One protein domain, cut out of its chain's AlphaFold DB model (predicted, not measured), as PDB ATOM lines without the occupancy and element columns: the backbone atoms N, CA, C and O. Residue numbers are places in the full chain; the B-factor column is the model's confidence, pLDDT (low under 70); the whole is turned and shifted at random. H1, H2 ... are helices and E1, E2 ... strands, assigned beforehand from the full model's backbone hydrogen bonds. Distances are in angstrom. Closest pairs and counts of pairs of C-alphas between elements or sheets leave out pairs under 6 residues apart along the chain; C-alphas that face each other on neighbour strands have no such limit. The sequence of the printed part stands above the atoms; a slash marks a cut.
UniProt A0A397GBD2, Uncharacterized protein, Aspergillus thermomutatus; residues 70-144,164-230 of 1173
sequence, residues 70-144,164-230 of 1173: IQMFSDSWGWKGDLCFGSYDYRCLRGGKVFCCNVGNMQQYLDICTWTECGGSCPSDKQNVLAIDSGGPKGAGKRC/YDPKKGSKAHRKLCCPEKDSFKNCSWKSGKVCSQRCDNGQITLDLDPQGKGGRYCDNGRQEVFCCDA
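Overview. This is residues 70 to 144 and 164 to 230 of the 1173 residues of an uncharacterized protein of Aspergillus thermomutatus (UniProt A0A397GBD2). Little regular structure: an elongated, loop-rich body with the antiparallel sheet E5-E7-E6 in the middle, hairpin E1-E2 with its long loop at one end, and antiparallel pair E3-E4 at the other. The printed part has 142 residues, 49 in named elements, ordered E1 E2 H1 E3 E4 E5 E6 E7, mostly strand. It is compact, radius of gyration of the C-alphas 16.8 A, spanning 52 by 33 by 24 A.

Along the chain. E5 is residues 185-190, E7 224-229, E6 203-209, 17.2 A long. E1, 70-75, begins at C-alpha 70 (41.519, -36.966, -17.216); E2 is 97-102, H1 106-112, E3 128-133, E4 174-178. E7 ends at C-alpha 229 (40.296, -41.948, -9.434).

Arrangement. Inner strand E7 has N 227 and O 188 of E5 3.0 A apart; in hairpin E6-E7, N 206 and O 226 are 3.0 A apart. The closest C-alphas of E1 and E6, Ile 70 and Ile 204, are 4.5 A apart. In H1, every O i to N i+4 pair is within hydrogen-bond range.

Size, cuts and confidence. C-alphas 144 and 164 are 15.7 A apart across the cut. Links E1-E2, H1-E3, E5-E6 and E6-E7 are long. In this model 67 printed residues have pLDDT under 70, among them residues 70 to 111.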
ATOM      1  N   ILE A  70      40.490 -36.120 -17.866       67.56
ATOM      2  CA  ILE A  70      41.519 -36.966 -17.216       67.56
ATOM      3  C   ILE A  70      42.911 -36.527 -17.676       67.56
ATOM      4  O   ILE A  70      43.167 -36.360 -18.872       67.56
ATOM      5  N   GLN A  71      43.840 -36.391 -16.726       67.62
ATOM      6  CA  GLN A  71      45.257 -36.166 -17.013       67.62
ATOM      7  C   GLN A  71      45.952 -37.496 -17.345       67.62
ATOM      8  O   GLN A  71      46.178 -38.314 -16.460       67.62
ATOM      9  N   MET A  72      46.365 -37.685 -18.600       58.91
ATOM     10  CA  MET A  72      47.135 -38.867 -19.013       58.91
ATOM     11  C   MET A  72      48.589 -38.762 -18.535       58.91
ATOM     12  O   MET A  72      49.096 -39.621 -17.819       58.91
ATOM     13  N   PHE A  73      49.263 -37.670 -18.905       57.28
ATOM     14  CA  PHE A  73      50.627 -37.360 -18.472       57.28
ATOM     15  C   PHE A  73      50.910 -35.856 -18.571       57.28
ATOM     16  O   PHE A  73      50.164 -35.094 -19.191       57.28
ATOM     17  N   SER A  74      52.019 -35.405 -17.978       58.00
ATOM     18  CA  SER A  74      52.509 -34.038 -18.167       58.00
ATOM     19  C   SER A  74      54.026 -33.988 -18.338       58.00
ATOM     20  O   SER A  74      54.761 -34.725 -17.688       58.00
ATOM     21  N   ASP A  75      54.496 -33.108 -19.226       57.53
ATOM     22  CA  ASP A  75      55.919 -32.917 -19.525       57.53
ATOM     23  C   ASP A  75      56.246 -31.436 -19.787       57.53
ATOM     24  O   ASP A  75      55.423 -30.628 -20.219       57.53
ATOM     25  N   SER A  76      57.496 -31.086 -19.498       63.00
ATOM     26  CA  SER A  76      58.131 -29.808 -19.782       63.00
ATOM     27  C   SER A  76      58.106 -29.383 -21.257       63.00
ATOM     28  O   SER A  76      57.967 -28.187 -21.490       63.00
ATOM     29  N   TRP A  77      58.207 -30.282 -22.240       58.34
ATOM     30  CA  TRP A  77      58.072 -29.972 -23.674       58.34
ATOM     31  C   TRP A  77      56.602 -30.047 -24.098       58.34
ATOM     32  O   TRP A  77      56.027 -29.077 -24.609       58.34
ATOM     33  N   GLY A  78      55.975 -31.176 -23.760       54.91
ATOM     34  CA  GLY A  78      54.581 -31.478 -24.054       54.91
ATOM     35  C   GLY A  78      54.321 -31.812 -25.518       54.91
ATOM     36  O   GLY A  78      55.142 -31.551 -26.393       54.91
ATOM     37  N   TRP A  79      53.149 -32.385 -25.769       53.12
ATOM     38  CA  TRP A  79      52.738 -32.883 -27.078       53.12
ATOM     39  C   TRP A  79      51.824 -31.896 -27.810       53.12
ATOM     40  O   TRP A  79      51.133 -31.088 -27.183       53.12
ATOM     41  N   LYS A  80      51.792 -31.984 -29.140       50.38
ATOM     42  CA  LYS A  80      50.829 -31.286 -29.987       50.38
ATOM     43  C   LYS A  80      50.433 -32.146 -31.186       50.38
ATOM     44  O   LYS A  80      51.283 -32.525 -31.987       50.38
ATOM     45  N   GLY A  81      49.125 -32.314 -31.354       47.06
ATOM     46  CA  GLY A  81      48.509 -33.193 -32.344       47.06
ATOM     47  C   GLY A  81      47.864 -34.393 -31.657       47.06
ATOM     48  O   GLY A  81      47.862 -34.479 -30.429       47.06
ATOM     49  N   ASP A  82      47.321 -35.291 -32.468       47.09
ATOM     50  CA  ASP A  82      46.902 -36.624 -32.041       47.09
ATOM     51  C   ASP A  82      48.113 -37.474 -31.585       47.09
ATOM     52  O   ASP A  82      49.261 -37.117 -31.861       47.09
ATOM     53  N   LEU A  83      47.891 -38.589 -30.887       43.50
ATOM     54  CA  LEU A  83      48.951 -39.514 -30.474       43.50
ATOM     55  C   LEU A  83      49.687 -40.130 -31.678       43.50
ATOM     56  O   LEU A  83      50.910 -40.250 -31.628       43.50
ATOM     57  N   CYS A  84      48.990 -40.438 -32.777       37.19
ATOM     58  CA  CYS A  84      49.586 -41.096 -33.947       37.19
ATOM     59  C   CYS A  84      50.336 -40.134 -34.888       37.19
ATOM     60  O   CYS A  84      51.254 -40.550 -35.593       37.19
ATOM     61  N   PHE A  85      49.965 -38.847 -34.907       42.19
ATOM     62  CA  PHE A  85      50.471 -37.859 -35.881       42.19
ATOM     63  C   PHE A  85      51.056 -36.581 -35.257       42.19
ATOM     64  O   PHE A  85      51.383 -35.627 -35.966       42.19
ATOM     65  N   GLY A  86      51.140 -36.520 -33.930       45.31
ATOM     66  CA  GLY A  86      51.631 -35.355 -33.205       45.31
ATOM     67  C   GLY A  86      53.152 -35.252 -33.116       45.31
ATOM     68  O   GLY A  86      53.915 -36.042 -33.666       45.31
ATOM     69  N   SER A  87      53.607 -34.217 -32.412       54.56
ATOM     70  CA  SER A  87      55.025 -33.970 -32.145       54.56
ATOM     71  C   SER A  87      55.230 -33.233 -30.822       54.56
ATOM     72  O   SER A  87      54.314 -32.588 -30.304       54.56
ATOM     73  N   TYR A  88      56.446 -33.306 -30.278       54.72
ATOM     74  CA  TYR A  88      56.836 -32.509 -29.115       54.72
ATOM     75  C   TYR A  88      56.912 -31.014 -29.457       54.72
ATOM     76  O   TYR A  88      57.458 -30.617 -30.486       54.72
ATOM     77  N   ASP A  89      56.380 -30.186 -28.563       59.25
ATOM     78  CA  ASP A  89      56.238 -28.738 -28.719       59.25
ATOM     79  C   ASP A  89      57.230 -27.969 -27.807       59.25
ATOM     80  O   ASP A  89      58.086 -28.547 -27.135       59.25
ATOM     81  N   TYR A  90      57.168 -26.633 -27.792       61.88
ATOM     82  CA  TYR A  90      58.137 -25.797 -27.075       61.88
ATOM     83  C   TYR A  90      58.211 -26.088 -25.564       61.88
ATOM     84  O   TYR A  90      57.191 -26.173 -24.871       61.88
ATOM     85  N   ARG A  91      59.443 -26.115 -25.039       55.97
ATOM     86  CA  ARG A  91      59.735 -26.302 -23.614       55.97
ATOM     87  C   ARG A  91      59.198 -25.152 -22.756       55.97
ATOM     88  O   ARG A  91      59.563 -23.990 -22.930       55.97
ATOM     89  N   CYS A  92      58.362 -25.484 -21.784       52.25
ATOM     90  CA  CYS A  92      57.795 -24.566 -20.810       52.25
ATOM     91  C   CYS A  92      58.837 -24.134 -19.766       52.25
ATOM     92  O   CYS A  92      59.452 -24.947 -19.082       52.25
ATOM     93  N   LEU A  93      59.001 -22.816 -19.605       45.41
ATOM     94  CA  LEU A  93      59.961 -22.215 -18.666       45.41
ATOM     95  C   LEU A  93      59.559 -22.356 -17.185       45.41
ATOM     96  O   LEU A  93      60.394 -22.161 -16.303       45.41
ATOM     97  N   ARG A  94      58.284 -22.663 -16.900       46.62
ATOM     98  CA  ARG A  94      57.748 -23.025 -15.575       46.62
ATOM     99  C   ARG A  94      56.558 -23.971 -15.756       46.62
ATOM    100  O   ARG A  94      55.637 -23.636 -16.499       46.62
ATOM    101  N   GLY A  95      56.568 -25.099 -15.041       53.84
ATOM    102  CA  GLY A  95      55.587 -26.182 -15.199       53.84
ATOM    103  C   GLY A  95      55.739 -26.948 -16.521       53.84
ATOM    104  O   GLY A  95      56.548 -26.580 -17.368       53.84
ATOM    105  N   GLY A  96      54.947 -28.007 -16.692       55.94
ATOM    106  CA  GLY A  96      54.799 -28.734 -17.960       55.94
ATOM    107  C   GLY A  96      53.445 -28.480 -18.626       55.94
ATOM    108  O   GLY A  96      52.510 -28.021 -17.960       55.94
ATOM    109  N   LYS A  97      53.311 -28.799 -19.915       57.34
ATOM    110  CA  LYS A  97      51.995 -29.004 -20.550       57.34
ATOM    111  C   LYS A  97      51.420 -30.342 -20.082       57.34
ATOM    112  O   LYS A  97      52.168 -31.212 -19.643       57.34
ATOM    113  N   VAL A  98      50.104 -30.478 -20.156       56.50
ATOM    114  CA  VAL A  98      49.378 -31.709 -19.825       56.50
ATOM    115  C   VAL A  98      48.801 -32.268 -21.116       56.50
ATOM    116  O   VAL A  98      48.304 -31.486 -21.927       56.50
ATOM    117  N   PHE A  99      48.866 -33.582 -21.297       58.47
ATOM    118  CA  PHE A  99      47.999 -34.269 -22.244       58.47
ATOM    119  C   PHE A  99      46.750 -34.708 -21.473       58.47
ATOM    120  O   PHE A  99      46.823 -35.596 -20.620       58.47
ATOM    121  N   CYS A 100      45.640 -34.006 -21.706       58.31
ATOM    122  CA  CYS A 100      44.333 -34.357 -21.163       58.31
ATOM    123  C   CYS A 100      43.499 -35.018 -22.256       58.31
ATOM    124  O   CYS A 100      43.479 -34.525 -23.385       58.31
ATOM    125  N   CYS A 101      42.759 -36.056 -21.887       56.84
ATOM    126  CA  CYS A 101      41.694 -36.613 -22.709       56.84
ATOM    127  C   CYS A 101      40.343 -36.275 -22.066       56.84
ATOM    128  O   CYS A 101      40.229 -36.257 -20.837       56.84
ATOM    129  N   ASN A 102      39.319 -36.039 -22.892       59.00
ATOM    130  CA  ASN A 102      37.942 -36.141 -22.413       59.00
ATOM    131  C   ASN A 102      37.721 -37.588 -21.951       59.00
ATOM    132  O   ASN A 102      38.149 -38.523 -22.628       59.00
ATOM    133  N   VAL A 103      37.044 -37.759 -20.824       58.66
ATOM    134  CA  VAL A 103      36.591 -39.069 -20.340       58.66
ATOM    135  C   VAL A 103      35.358 -39.476 -21.143       58.66
ATOM    136  O   VAL A 103      34.427 -38.673 -21.267       58.66
ATOM    137  N   GLY A 104      35.330 -40.704 -21.658       54.28
ATOM    138  CA  GLY A 104      34.112 -41.264 -22.230       54.28
ATOM    139  C   GLY A 104      33.039 -41.495 -21.163       54.28
ATOM    140  O   GLY A 104      33.349 -41.564 -19.975       54.28
ATOM    141  N   ASN A 105      31.765 -41.574 -21.550       57.53
ATOM    142  CA  ASN A 105      30.627 -41.798 -20.628       57.53
ATOM    143  C   ASN A 105      30.503 -40.776 -19.474       57.53
ATOM    144  O   ASN A 105      29.803 -41.015 -18.490       57.53
ATOM    145  N   MET A 106      31.159 -39.616 -19.572       59.19
ATOM    146  CA  MET A 106      31.271 -38.620 -18.498       59.19
ATOM    147  C   MET A 106      29.944 -38.271 -17.807       59.19
ATOM    148  O   MET A 106      29.910 -38.148 -16.586       59.19
ATOM    149  N   GLN A 107      28.852 -38.118 -18.561       57.81
ATOM    150  CA  GLN A 107      27.546 -37.790 -17.982       57.81
ATOM    151  C   GLN A 107      27.081 -38.877 -16.999       57.81
ATOM    152  O   GLN A 107      26.664 -38.555 -15.892       57.81
ATOM    153  N   GLN A 108      27.259 -40.152 -17.351       59.53
ATOM    154  CA  GLN A 108      26.934 -41.289 -16.492       59.53
ATOM    155  C   GLN A 108      27.794 -41.309 -15.221       59.53
ATOM    156  O   GLN A 108      27.261 -41.504 -14.131       59.53
ATOM    157  N   TYR A 109      29.100 -41.044 -15.339       62.47
ATOM    158  CA  TYR A 109      29.991 -40.926 -14.181       62.47
ATOM    159  C   TYR A 109      29.588 -39.768 -13.252       62.47
ATOM    160  O   TYR A 109      29.582 -39.932 -12.032       62.47
ATOM    161  N   LEU A 110      29.205 -38.609 -13.797       64.44
ATOM    162  CA  LEU A 110      28.698 -37.486 -12.999       64.44
ATOM    163  C   LEU A 110      27.363 -37.822 -12.317       64.44
ATOM    164  O   LEU A 110      27.184 -37.462 -11.154       64.44
ATOM    165  N   ASP A 111      26.475 -38.549 -13.001       68.44
ATOM    166  CA  ASP A 111      25.147 -38.937 -12.509       68.44
ATOM    167  C   ASP A 111      25.174 -40.053 -11.441       68.44
ATOM    168  O   ASP A 111      24.185 -40.224 -10.717       68.44
ATOM    169  N   ILE A 112      26.303 -40.764 -11.253       71.19
ATOM    170  CA  ILE A 112      26.552 -41.595 -10.052       71.19
ATOM    171  C   ILE A 112      26.322 -40.737  -8.810       71.19
ATOM    172  O   ILE A 112      25.530 -41.078  -7.929       71.19
ATOM    173  N   CYS A 113      26.977 -39.583  -8.756       78.00
ATOM    174  CA  CYS A 113      26.861 -38.643  -7.659       78.00
ATOM    175  C   CYS A 113      25.781 -37.588  -7.941       78.00
ATOM    176  O   CYS A 113      25.154 -37.545  -8.998       78.00
ATOM    177  N   THR A 114      25.473 -36.747  -6.960       85.50
ATOM    178  CA  THR A 114      24.534 -35.633  -7.122       85.50
ATOM    179  C   THR A 114      24.893 -34.525  -6.142       85.50
ATOM    180  O   THR A 114      25.030 -34.769  -4.943       85.50
ATOM    181  N   TRP A 115      25.047 -33.303  -6.651       85.12
ATOM    182  CA  TRP A 115      25.224 -32.112  -5.823       85.12
ATOM    183  C   TRP A 115      23.891 -31.694  -5.189       85.12
ATOM    184  O   TRP A 115      22.894 -31.543  -5.894       85.12
ATOM    185  N   THR A 116      23.867 -31.481  -3.873       84.69
ATOM    186  CA  THR A 116      22.690 -30.934  -3.175       84.69
ATOM    187  C   THR A 116      22.516 -29.429  -3.416       84.69
ATOM    188  O   THR A 116      23.418 -28.740  -3.895       84.69
ATOM    189  N   GLU A 117      21.353 -28.882  -3.050       83.56
ATOM    190  CA  GLU A 117      21.231 -27.438  -2.810       83.56
ATOM    191  C   GLU A 117      22.067 -27.018  -1.582       83.56
ATOM    192  O   GLU A 117      22.410 -27.847  -0.737       83.56
ATOM    193  N   CYS A 118      22.371 -25.722  -1.441       80.62
ATOM    194  CA  CYS A 118      23.130 -25.191  -0.302       80.62
ATOM    195  C   CYS A 118      22.468 -25.539   1.045       80.62
ATOM    196  O   CYS A 118      21.365 -25.078   1.346       80.62
ATOM    197  N   GLY A 119      23.142 -26.339   1.872       74.94
ATOM    198  CA  GLY A 119      22.592 -26.875   3.118       74.94
ATOM    199  C   GLY A 119      21.555 -27.996   2.964       74.94
ATOM    200  O   GLY A 119      20.902 -28.335   3.949       74.94
ATOM    201  N   GLY A 120      21.398 -28.586   1.779       80.25
ATOM    202  CA  GLY A 120      20.559 -29.764   1.551       80.25
ATOM    203  C   GLY A 120      21.187 -31.063   2.073       80.25
ATOM    204  O   GLY A 120      22.410 -31.232   2.053       80.25
ATOM    205  N   SER A 121      20.340 -31.990   2.525       84.88
ATOM    206  CA  SER A 121      20.701 -33.371   2.881       84.88
ATOM    207  C   SER A 121      20.842 -34.262   1.643       84.88
ATOM    208  O   SER A 121      20.230 -33.984   0.611       84.88
ATOM    209  N   CYS A 122      21.587 -35.363   1.755       85.69
ATOM    210  CA  CYS A 122      21.737 -36.311   0.648       85.69
ATOM    211  C   CYS A 122      20.443 -37.093   0.331       85.69
ATOM    212  O   CYS A 122      19.631 -37.319   1.235       85.69
ATOM    213  N   PRO A 123      20.268 -37.567  -0.921       85.31
ATOM    214  CA  PRO A 123      19.259 -38.567  -1.270       85.31
ATOM    215  C   PRO A 123      19.407 -39.859  -0.448       85.31
ATOM    216  O   PRO A 123      20.508 -40.233  -0.040       85.31
ATOM    217  N   SER A 124      18.299 -40.571  -0.224       82.06
ATOM    218  CA  SER A 124      18.265 -41.809   0.577       82.06
ATOM    219  C   SER A 124      19.103 -42.953  -0.004       82.06
ATOM    220  O   SER A 124      19.593 -43.799   0.740       82.06
ATOM    221  N   ASP A 125      19.265 -42.955  -1.321       75.69
ATOM    222  CA  ASP A 125      20.041 -43.867  -2.161       75.69
ATOM    223  C   ASP A 125      21.520 -43.457  -2.302       75.69
ATOM    224  O   ASP A 125      22.354 -44.278  -2.680       75.69
ATOM    225  N   LYS A 126      21.871 -42.212  -1.949       84.44
ATOM    226  CA  LYS A 126      23.206 -41.622  -2.153       84.44
ATOM    227  C   LYS A 126      23.790 -41.030  -0.866       84.44
ATOM    228  O   LYS A 126      24.154 -39.859  -0.817       84.44
ATOM    229  N   GLN A 127      23.835 -41.815   0.211       83.38
ATOM    230  CA  GLN A 127      24.212 -41.315   1.544       83.38
ATOM    231  C   GLN A 127      25.726 -41.105   1.769       83.38
ATOM    232  O   GLN A 127      26.088 -40.559   2.811       83.38
ATOM    233  N   ASN A 128      26.612 -41.485   0.836       85.44
ATOM    234  CA  ASN A 128      28.052 -41.229   0.959       85.44
ATOM    235  C   ASN A 128      28.396 -39.799   0.497       85.44
ATOM    236  O   ASN A 128      28.094 -39.432  -0.637       85.44
ATOM    237  N   VAL A 129      29.037 -38.992   1.351       86.25
ATOM    238  CA  VAL A 129      29.465 -37.617   1.023       86.25
ATOM    239  C   VAL A 129      30.935 -37.630   0.602       86.25
ATOM    240  O   VAL A 129      31.822 -37.694   1.451       86.25
ATOM    241  N   LEU A 130      31.205 -37.529  -0.702       84.62
ATOM    242  CA  LEU A 130      32.583 -37.481  -1.219       84.62
ATOM    243  C   LEU A 130      33.227 -36.093  -1.108       84.62
ATOM    244  O   LEU A 130      34.447 -35.980  -0.982       84.62
ATOM    245  N   ALA A 131      32.421 -35.034  -1.193       87.06
ATOM    246  CA  ALA A 131      32.900 -33.657  -1.167       87.06
ATOM    247  C   ALA A 131      31.866 -32.691  -0.594       87.06
ATOM    248  O   ALA A 131      30.658 -32.927  -0.648       87.06
ATOM    249  N   ILE A 132      32.375 -31.548  -0.144       85.31
ATOM    250  CA  ILE A 132      31.626 -30.302  -0.026       85.31
ATOM    251  C   ILE A 132      32.368 -29.207  -0.793       85.31
ATOM    252  O   ILE A 132      33.591 -29.286  -0.957       85.31
ATOM    253  N   ASP A 133      31.629 -28.196  -1.233       84.81
ATOM    254  CA  ASP A 133      32.162 -26.961  -1.805       84.81
ATOM    255  C   ASP A 133      31.148 -25.810  -1.677       84.81
ATOM    256  O   ASP A 133      30.035 -25.983  -1.173       84.81
ATOM    257  N   SER A 134      31.533 -24.619  -2.137       79.62
ATOM    258  CA  SER A 134      30.754 -23.391  -1.965       79.62
ATOM    259  C   SER A 134      29.924 -22.963  -3.189       79.62
ATOM    260  O   SER A 134      29.176 -21.993  -3.085       79.62
ATOM    261  N   GLY A 135      29.953 -23.687  -4.318       77.06
ATOM    262  CA  GLY A 135      29.034 -23.453  -5.447       77.06
ATOM    263  C   GLY A 135      29.634 -23.596  -6.851       77.06
ATOM    264  O   GLY A 135      29.145 -22.960  -7.784       77.06
ATOM    265  N   GLY A 136      30.707 -24.366  -7.008       79.25
ATOM    266  CA  GLY A 136      31.251 -24.816  -8.286       79.25
ATOM    267  C   GLY A 136      32.024 -23.743  -9.054       79.25
ATOM    268  O   GLY A 136      32.619 -22.838  -8.457       79.25
ATOM    269  N   PRO A 137      32.042 -23.810 -10.398       77.75
ATOM    270  CA  PRO A 137      32.858 -22.906 -11.191       77.75
ATOM    271  C   PRO A 137      32.517 -21.428 -10.988       77.75
ATOM    272  O   PRO A 137      31.355 -21.046 -10.843       77.75
ATOM    273  N   LYS A 138      33.531 -20.552 -11.000       69.38
ATOM    274  CA  LYS A 138      33.315 -19.117 -10.760       69.38
ATOM    275  C   LYS A 138      32.414 -18.502 -11.840       69.38
ATOM    276  O   LYS A 138      32.867 -18.224 -12.947       69.38
ATOM    277  N   GLY A 139      31.157 -18.236 -11.480       68.94
ATOM    278  CA  GLY A 139      30.112 -17.740 -12.382       68.94
ATOM    279  C   GLY A 139      29.026 -18.765 -12.743       68.94
ATOM    280  O   GLY A 139      28.109 -18.414 -13.479       68.94
ATOM    281  N   ALA A 140      29.080 -19.995 -12.218       63.03
ATOM    282  CA  ALA A 140      28.117 -21.075 -12.465       63.03
ATOM    283  C   ALA A 140      26.774 -20.924 -11.705       63.03
ATOM    284  O   ALA A 140      26.207 -21.899 -11.220       63.03
ATOM    285  N   GLY A 141      26.239 -19.703 -11.620       68.75
ATOM    286  CA  GLY A 141      24.971 -19.407 -10.948       68.75
ATOM    287  C   GLY A 141      25.122 -18.957  -9.492       68.75
ATOM    288  O   GLY A 141      26.122 -18.343  -9.122       68.75
ATOM    289  N   LYS A 142      24.079 -19.200  -8.688       68.19
ATOM    290  CA  LYS A 142      24.003 -18.779  -7.283       68.19
ATOM    291  C   LYS A 142      24.839 -19.710  -6.405       68.19
ATOM    292  O   LYS A 142      24.650 -20.922  -6.453       68.19
ATOM    293  N   ARG A 143      25.704 -19.133  -5.574       76.81
ATOM    294  CA  ARG A 143      26.612 -19.872  -4.690       76.81
ATOM    295  C   ARG A 143      26.096 -19.950  -3.250       76.81
ATOM    296  O   ARG A 143      25.143 -19.266  -2.874       76.81
ATOM    297  N   CYS A 144      26.729 -20.804  -2.455       76.62
ATOM    298  CA  CYS A 144      26.456 -20.997  -1.031       76.62
ATOM    299  C   CYS A 144      27.279 -20.045  -0.136       76.62
ATOM    300  O   CYS A 144      26.908 -19.809   1.012       76.62
ATOM    301  N   TYR A 164      29.852 -33.132   7.125       69.38
ATOM    302  CA  TYR A 164      29.878 -34.380   6.339       69.38
ATOM    303  C   TYR A 164      28.751 -35.363   6.713       69.38
ATOM    304  O   TYR A 164      28.516 -36.319   5.981       69.38
ATOM    305  N   ASP A 165      27.989 -35.122   7.787       73.25
ATOM    306  CA  ASP A 165      26.818 -35.945   8.132       73.25
ATOM    307  C   ASP A 165      25.741 -35.816   7.028       73.25
ATOM    308  O   ASP A 165      25.224 -34.712   6.810       73.25
ATOM    309  N   PRO A 166      25.351 -36.892   6.314       68.38
ATOM    310  CA  PRO A 166      24.400 -36.801   5.200       68.38
ATOM    311  C   PRO A 166      23.000 -36.322   5.623       68.38
ATOM    312  O   PRO A 166      22.210 -35.918   4.768       68.38
ATOM    313  N   LYS A 167      22.692 -36.329   6.931       71.12
ATOM    314  CA  LYS A 167      21.403 -35.929   7.519       71.12
ATOM    315  C   LYS A 167      21.408 -34.508   8.097       71.12
ATOM    316  O   LYS A 167      20.337 -34.016   8.452       71.12
ATOM    317  N   LYS A 168      22.562 -33.830   8.185       64.69
ATOM    318  CA  LYS A 168      22.673 -32.442   8.680       64.69
ATOM    319  C   LYS A 168      23.046 -31.473   7.560       64.69
ATOM    320  O   LYS A 168      24.006 -31.685   6.825       64.69
ATOM    321  N   GLY A 169      22.288 -30.387   7.436       57.69
ATOM    322  CA  GLY A 169      22.496 -29.357   6.418       57.69
ATOM    323  C   GLY A 169      23.392 -28.211   6.891       57.69
ATOM    324  O   GLY A 169      23.056 -27.542   7.867       57.69
ATOM    325  N   SER A 170      24.477 -27.933   6.165       64.56
ATOM    326  CA  SER A 170      25.362 -26.786   6.414       64.56
ATOM    327  C   SER A 170      25.140 -25.696   5.368       64.56
ATOM    328  O   SER A 170      25.419 -25.894   4.190       64.56
ATOM    329  N   LYS A 171      24.600 -24.539   5.771       65.69
ATOM    330  CA  LYS A 171      24.106 -23.513   4.825       65.69
ATOM    331  C   LYS A 171      25.176 -22.899   3.914       65.69
ATOM    332  O   LYS A 171      24.812 -22.349   2.880       65.69
ATOM    333  N   ALA A 172      26.449 -22.974   4.300       68.94
ATOM    334  CA  ALA A 172      27.570 -22.389   3.562       68.94
ATOM    335  C   ALA A 172      28.064 -23.254   2.387       68.94
ATOM    336  O   ALA A 172      28.850 -22.773   1.575       68.94
ATOM    337  N   HIS A 173      27.610 -24.509   2.279       78.62
ATOM    338  CA  HIS A 173      28.124 -25.468   1.302       78.62
ATOM    339  C   HIS A 173      27.011 -26.321   0.677       78.62
ATOM    340  O   HIS A 173      25.953 -26.535   1.277       78.62
ATOM    341  N   ARG A 174      27.269 -26.861  -0.514       83.50
ATOM    342  CA  ARG A 174      26.537 -28.010  -1.078       83.50
ATOM    343  C   ARG A 174      27.370 -29.285  -0.885       83.50
ATOM    344  O   ARG A 174      28.570 -29.204  -0.627       83.50
ATOM    345  N   LYS A 175      26.737 -30.459  -0.974       86.00
ATOM    346  CA  LYS A 175      27.380 -31.772  -0.778       86.00
ATOM    347  C   LYS A 175      27.338 -32.601  -2.055       86.00
ATOM    348  O   LYS A 175      26.301 -32.628  -2.714       86.00
ATOM    349  N   LEU A 176      28.424 -33.305  -2.369       87.62
ATOM    350  CA  LEU A 176      28.480 -34.306  -3.432       87.62
ATOM    351  C   LEU A 176      28.108 -35.668  -2.842       87.62
ATOM    352  O   LEU A 176      28.926 -36.318  -2.191       87.62
ATOM    353  N   CYS A 177      26.853 -36.053  -3.043       87.00
ATOM    354  CA  CYS A 177      26.235 -37.245  -2.476       87.00
ATOM    355  C   CYS A 177      26.255 -38.398  -3.490       87.00
ATOM    356  O   CYS A 177      25.793 -38.221  -4.617       87.00
ATOM    357  N   CYS A 178      26.754 -39.573  -3.109       84.31
ATOM    358  CA  CYS A 178      26.949 -40.733  -3.989       84.31
ATOM    359  C   CYS A 178      26.488 -42.045  -3.311       84.31
ATOM    360  O   CYS A 178      26.385 -42.095  -2.079       84.31
ATOM    361  N   PRO A 179      26.230 -43.129  -4.069       79.88
ATOM    362  CA  PRO A 179      26.125 -44.481  -3.517       79.88
ATOM    363  C   PRO A 179      27.436 -44.885  -2.833       79.88
ATOM    364  O   PRO A 179      28.507 -44.470  -3.260       79.88
ATOM    365  N   GLU A 180      27.383 -45.706  -1.783       68.88
ATOM    366  CA  GLU A 180      28.602 -46.144  -1.084       68.88
ATOM    367  C   GLU A 180      29.437 -47.099  -1.958       68.88
ATOM    368  O   GLU A 180      30.600 -46.810  -2.239       68.88
ATOM    369  N   LYS A 181      28.812 -48.172  -2.470       61.41
ATOM    370  CA  LYS A 181      29.434 -49.210  -3.316       61.41
ATOM    371  C   LYS A 181      30.104 -48.642  -4.573       61.41
ATOM    372  O   LYS A 181      31.212 -49.048  -4.910       61.41
ATOM    373  N   ASP A 182      29.428 -47.712  -5.244       59.53
ATOM    374  CA  ASP A 182      29.755 -47.270  -6.610       59.53
ATOM    375  C   ASP A 182      30.441 -45.890  -6.644       59.53
ATOM    376  O   ASP A 182      30.520 -45.243  -7.684       59.53
ATOM    377  N   SER A 183      30.908 -45.402  -5.489       68.38
ATOM    378  CA  SER A 183      31.525 -44.076  -5.370       68.38
ATOM    379  C   SER A 183      32.966 -44.009  -5.893       68.38
ATOM    380  O   SER A 183      33.738 -44.966  -5.818       68.38
ATOM    381  N   PHE A 184      33.343 -42.828  -6.395       78.12
ATOM    382  CA  PHE A 184      34.717 -42.506  -6.785       78.12
ATOM    383  C   PHE A 184      35.697 -42.677  -5.612       78.12
ATOM    384  O   PHE A 184      35.403 -42.303  -4.473       78.12
ATOM    385  N   LYS A 185      36.894 -43.196  -5.904       78.44
ATOM    386  CA  LYS A 185      37.930 -43.519  -4.907       78.44
ATOM    387  C   LYS A 185      39.055 -42.474  -4.892       78.44
ATOM    388  O   LYS A 185      39.187 -41.670  -5.813       78.44
ATOM    389  N   ASN A 186      39.833 -42.456  -3.803       82.25
ATOM    390  CA  ASN A 186      40.995 -41.574  -3.571       82.25
ATOM    391  C   ASN A 186      40.753 -40.064  -3.815       82.25
ATOM    392  O   ASN A 186      41.668 -39.288  -4.116       82.25
ATOM    393  N   CYS A 187      39.502 -39.640  -3.632       86.12
ATOM    394  CA  CYS A 187      39.043 -38.279  -3.847       86.12
ATOM    395  C   CYS A 187      39.722 -37.244  -2.937       86.12
ATOM    396  O   CYS A 187      39.787 -37.396  -1.717       86.12
ATOM    397  N   SER A 188      40.193 -36.142  -3.523       88.44
ATOM    398  CA  SER A 188      40.794 -35.024  -2.794       88.44
ATOM    399  C   SER A 188      40.747 -33.704  -3.572       88.44
ATOM    400  O   SER A 188      40.969 -33.650  -4.781       88.44
ATOM    401  N   TRP A 189      40.524 -32.602  -2.847       86.50
ATOM    402  CA  TRP A 189      40.773 -31.250  -3.354       86.50
ATOM    403  C   TRP A 189      42.287 -30.990  -3.428       86.50
ATOM    404  O   TRP A 189      42.990 -31.090  -2.419       86.50
ATOM    405  N   LYS A 190      42.791 -30.657  -4.622       86.50
ATOM    406  CA  LYS A 190      44.195 -30.314  -4.898       86.50
ATOM    407  C   LYS A 190      44.328 -28.789  -5.026       86.50
ATOM    408  O   LYS A 190      43.647 -28.169  -5.850       86.50
ATOM    409  N   SER A 191      45.240 -28.181  -4.261       79.75
ATOM    410  CA  SER A 191      45.388 -26.718  -4.187       79.75
ATOM    411  C   SER A 191      46.841 -26.244  -4.084       79.75
ATOM    412  O   SER A 191      47.581 -26.571  -3.155       79.75
ATOM    413  N   GLY A 192      47.253 -25.422  -5.053       74.38
ATOM    414  CA  GLY A 192      48.579 -24.805  -5.086       74.38
ATOM    415  C   GLY A 192      48.661 -23.525  -4.246       74.38
ATOM    416  O   GLY A 192      47.653 -22.897  -3.951       74.38
ATOM    417  N   LYS A 193      49.882 -23.046  -3.952       73.81
ATOM    418  CA  LYS A 193      50.148 -21.856  -3.096       73.81
ATOM    419  C   LYS A 193      49.398 -20.557  -3.452       73.81
ATOM    420  O   LYS A 193      49.368 -19.643  -2.637       73.81
ATOM    421  N   VAL A 194      48.887 -20.455  -4.676       69.56
ATOM    422  CA  VAL A 194      48.064 -19.354  -5.209       69.56
ATOM    423  C   VAL A 194      46.951 -19.927  -6.108       69.56
ATOM    424  O   VAL A 194      46.610 -19.337  -7.126       69.56
ATOM    425  N   CYS A 195      46.453 -21.119  -5.767       60.03
ATOM    426  CA  CYS A 195      45.483 -21.944  -6.495       60.03
ATOM    427  C   CYS A 195      45.805 -22.292  -7.963       60.03
ATOM    428  O   CYS A 195      46.823 -21.876  -8.531       60.03
ATOM    429  N   SER A 196      44.913 -23.102  -8.548       67.25
ATOM    430  CA  SER A 196      45.082 -23.905  -9.762       67.25
ATOM    431  C   SER A 196      46.240 -24.899  -9.643       67.25
ATOM    432  O   SER A 196      47.360 -24.634 -10.086       67.25
ATOM    433  N   GLN A 197      45.948 -26.051  -9.031       72.69
ATOM    434  CA  GLN A 197      46.746 -27.272  -9.180       72.69
ATOM    435  C   GLN A 197      46.218 -28.080 -10.389       72.69
ATOM    436  O   GLN A 197      45.620 -27.519 -11.308       72.69
ATOM    437  N   ARG A 198      46.501 -29.379 -10.416       73.50
ATOM    438  CA  ARG A 198      46.053 -30.398 -11.366       73.50
ATOM    439  C   ARG A 198      45.740 -31.652 -10.561       73.50
ATOM    440  O   ARG A 198      46.249 -31.787  -9.444       73.50
ATOM    441  N   CYS A 199      44.978 -32.557 -11.149       77.12
ATOM    442  CA  CYS A 199      44.933 -33.930 -10.680       77.12
ATOM    443  C   CYS A 199      46.254 -34.649 -11.010       77.12
ATOM    444  O   CYS A 199      47.055 -34.162 -11.817       77.12
ATOM    445  N   ASP A 200      46.508 -35.771 -10.346       75.81
ATOM    446  CA  ASP A 200      47.665 -36.612 -10.658       75.81
ATOM    447  C   ASP A 200      47.385 -37.446 -11.932       75.81
ATOM    448  O   ASP A 200      46.285 -37.391 -12.487       75.81
ATOM    449  N   ASN A 201      48.380 -38.152 -12.479       65.31
ATOM    450  CA  ASN A 201      48.160 -38.935 -13.706       65.31
ATOM    451  C   ASN A 201      47.134 -40.057 -13.453       65.31
ATOM    452  O   ASN A 201      47.200 -40.717 -12.422       65.31
ATOM    453  N   GLY A 202      46.203 -40.259 -14.388       64.75
ATOM    454  CA  GLY A 202      45.085 -41.202 -14.262       64.75
ATOM    455  C   GLY A 202      43.872 -40.672 -13.483       64.75
ATOM    456  O   GLY A 202      42.820 -41.305 -13.507       64.75
ATOM    457  N   GLN A 203      43.975 -39.507 -12.830       73.19
ATOM    458  CA  GLN A 203      42.874 -38.927 -12.058       73.19
ATOM    459  C   GLN A 203      41.940 -38.044 -12.906       73.19
ATOM    460  O   GLN A 203      42.374 -37.309 -13.801       73.19
ATOM    461  N   ILE A 204      40.650 -38.096 -12.564       76.06
ATOM    462  CA  ILE A 204      39.531 -37.383 -13.193       76.06
ATOM    463  C   ILE A 204      39.241 -36.058 -12.474       76.06
ATOM    464  O   ILE A 204      39.196 -36.002 -11.242       76.06
ATOM    465  N   THR A 205      39.021 -34.986 -13.243       82.44
ATOM    466  CA  THR A 205      38.639 -33.663 -12.718       82.44
ATOM    467  C   THR A 205      37.117 -33.550 -12.598       82.44
ATOM    468  O   THR A 205      36.444 -33.275 -13.591       82.44
ATOM    469  N   LEU A 206      36.566 -33.747 -11.396       80.62
ATOM    470  CA  LEU A 206      35.111 -33.751 -11.173       80.62
ATOM    471  C   LEU A 206      34.519 -32.370 -10.871       80.62
ATOM    472  O   LEU A 206      33.380 -32.109 -11.250       80.62
ATOM    473  N   ASP A 207      35.260 -31.480 -10.204       84.44
ATOM    474  CA  ASP A 207      34.794 -30.110  -9.946       84.44
ATOM    475  C   ASP A 207      35.937 -29.088  -9.827       84.44
ATOM    476  O   ASP A 207      37.104 -29.430  -9.616       84.44
ATOM    477  N   LEU A 208      35.583 -27.812  -9.965       86.38
ATOM    478  CA  LEU A 208      36.453 -26.648  -9.868       86.38
ATOM    479  C   LEU A 208      35.739 -25.574  -9.042       86.38
ATOM    480  O   LEU A 208      34.776 -24.985  -9.525       86.38
ATOM    481  N   ASP A 209      36.247 -25.229  -7.856       84.19
ATOM    482  CA  ASP A 209      35.636 -24.217  -6.977       84.19
ATOM    483  C   ASP A 209      36.672 -23.179  -6.471       84.19
ATOM    484  O   ASP A 209      37.820 -23.537  -6.199       84.19
ATOM    485  N   PRO A 210      36.335 -21.873  -6.369       80.06
ATOM    486  CA  PRO A 210      37.217 -20.821  -5.837       80.06
ATOM    487  C   PRO A 210      37.707 -20.966  -4.387       80.06
ATOM    488  O   PRO A 210      38.579 -20.187  -3.989       80.06
ATOM    489  N   GLN A 211      37.143 -21.882  -3.602       78.06
ATOM    490  CA  GLN A 211      37.456 -22.119  -2.190       78.06
ATOM    491  C   GLN A 211      37.602 -23.622  -1.855       78.06
ATOM    492  O   GLN A 211      38.116 -23.954  -0.787       78.06
ATOM    493  N   GLY A 212      37.162 -24.520  -2.744       78.88
ATOM    494  CA  GLY A 212      37.191 -25.968  -2.537       78.88
ATOM    495  C   GLY A 212      36.325 -26.371  -1.343       78.88
ATOM    496  O   GLY A 212      35.262 -25.795  -1.114       78.88
ATOM    497  N   LYS A 213      36.820 -27.295  -0.515       73.56
ATOM    498  CA  LYS A 213      36.187 -27.728   0.751       73.56
ATOM    499  C   LYS A 213      36.203 -26.687   1.894       73.56
ATOM    500  O   LYS A 213      36.142 -27.063   3.065       73.56
ATOM    501  N   GLY A 214      36.336 -25.402   1.574       66.62
ATOM    502  CA  GLY A 214      36.431 -24.302   2.533       66.62
ATOM    503  C   GLY A 214      37.874 -23.919   2.890       66.62
ATOM    504  O   GLY A 214      38.770 -24.757   3.001       66.62
ATOM    505  N   GLY A 215      38.103 -22.617   3.084       68.69
ATOM    506  CA  GLY A 215      39.433 -22.057   3.340       68.69
ATOM    507  C   GLY A 215      39.572 -20.604   2.877       68.69
ATOM    508  O   GLY A 215      38.609 -19.836   2.891       68.69
ATOM    509  N   ARG A 216      40.777 -20.207   2.450       70.81
ATOM    510  CA  ARG A 216      41.009 -18.902   1.807       70.81
ATOM    511  C   ARG A 216      40.699 -19.000   0.313       70.81
ATOM    512  O   ARG A 216      41.265 -19.848  -0.365       70.81
ATOM    513  N   TYR A 217      39.922 -18.049  -0.203       76.25
ATOM    514  CA  TYR A 217      39.685 -17.893  -1.638       76.25
ATOM    515  C   TYR A 217      40.962 -17.836  -2.485       76.25
ATOM    516  O   TYR A 217      41.939 -17.151  -2.167       76.25
ATOM    517  N   CYS A 218      40.872 -18.482  -3.636       77.31
ATOM    518  CA  CYS A 218      41.900 -18.546  -4.651       77.31
ATOM    519  C   CYS A 218      42.214 -17.197  -5.321       77.31
ATOM    520  O   CYS A 218      41.365 -16.552  -5.948       77.31
ATOM    521  N   ASP A 219      43.488 -16.797  -5.251       76.31
ATOM    522  CA  ASP A 219      43.975 -15.530  -5.800       76.31
ATOM    523  C   ASP A 219      43.755 -15.408  -7.319       76.31
ATOM    524  O   ASP A 219      43.880 -16.366  -8.080       76.31
ATOM    525  N   ASN A 220      43.503 -14.180  -7.784       73.06
ATOM    526  CA  ASN A 220      43.366 -13.828  -9.207       73.06
ATOM    527  C   ASN A 220      42.279 -14.612  -9.977       73.06
ATOM    528  O   ASN A 220      42.397 -14.795 -11.186       73.06
ATOM    529  N   GLY A 221      41.219 -15.068  -9.297       68.94
ATOM    530  CA  GLY A 221      40.100 -15.777  -9.938       68.94
ATOM    531  C   GLY A 221      40.418 -17.218 -10.341       68.94
ATOM    532  O   GLY A 221      39.734 -17.775 -11.193       68.94
ATOM    533  N   ARG A 222      41.460 -17.800  -9.742       75.62
ATOM    534  CA  ARG A 222      41.790 -19.224  -9.841       75.62
ATOM    535  C   ARG A 222      40.849 -20.065  -8.980       75.62
ATOM    536  O   ARG A 222      39.957 -19.531  -8.326       75.62
ATOM    537  N   GLN A 223      41.060 -21.377  -8.995       83.75
ATOM    538  CA  GLN A 223      40.198 -22.364  -8.342       83.75
ATOM    539  C   GLN A 223      41.033 -23.521  -7.780       83.75
ATOM    540  O   GLN A 223      42.150 -23.768  -8.252       83.75
ATOM    541  N   GLU A 224      40.502 -24.207  -6.775       85.94
ATOM    542  CA  GLU A 224      40.937 -25.552  -6.395       85.94
ATOM    543  C   GLU A 224      40.366 -26.576  -7.387       85.94
ATOM    544  O   GLU A 224      39.450 -26.264  -8.153       85.94
ATOM    545  N   VAL A 225      40.924 -27.787  -7.403       87.31
ATOM    546  CA  VAL A 225      40.512 -28.861  -8.320       87.31
ATOM    547  C   VAL A 225      40.102 -30.080  -7.504       87.31
ATOM    548  O   VAL A 225      40.914 -30.565  -6.716       87.31
ATOM    549  N   PHE A 226      38.873 -30.573  -7.668       88.56
ATOM    550  CA  PHE A 226      38.441 -31.819  -7.041       88.56
ATOM    551  C   PHE A 226      38.788 -32.997  -7.946       88.56
ATOM    552  O   PHE A 226      38.301 -33.098  -9.075       88.56
ATOM    553  N   CYS A 227      39.665 -33.857  -7.441       86.81
ATOM    554  CA  CYS A 227      40.295 -34.934  -8.186       86.81
ATOM    555  C   CYS A 227      40.016 -36.270  -7.513       86.81
ATOM    556  O   CYS A 227      40.272 -36.410  -6.317       86.81
ATOM    557  N   CYS A 228      39.561 -37.249  -8.283       83.38
ATOM    558  CA  CYS A 228      39.376 -38.626  -7.833       83.38
ATOM    559  C   CYS A 228      40.030 -39.596  -8.819       83.38
ATOM    560  O   CYS A 228      40.462 -39.192  -9.900       83.38
ATOM    561  N   ASP A 229      40.046 -40.876  -8.474       76.12
ATOM    562  CA  ASP A 229      40.296 -41.948  -9.434       76.12
ATOM    563  C   ASP A 229      38.981 -42.279 -10.156       76.12
ATOM    564  O   ASP A 229      37.904 -42.245  -9.548       76.12
ATOM    565  N   ALA A 230      39.048 -42.567 -11.457       66.94
ATOM    566  CA  ALA A 230      37.865 -42.905 -12.244       66.94
ATOM    567  C   ALA A 230      37.332 -44.315 -11.889       66.94
ATOM    568  O   ALA A 230      38.132 -45.234 -11.672       66.94
TER     569      ALA A 230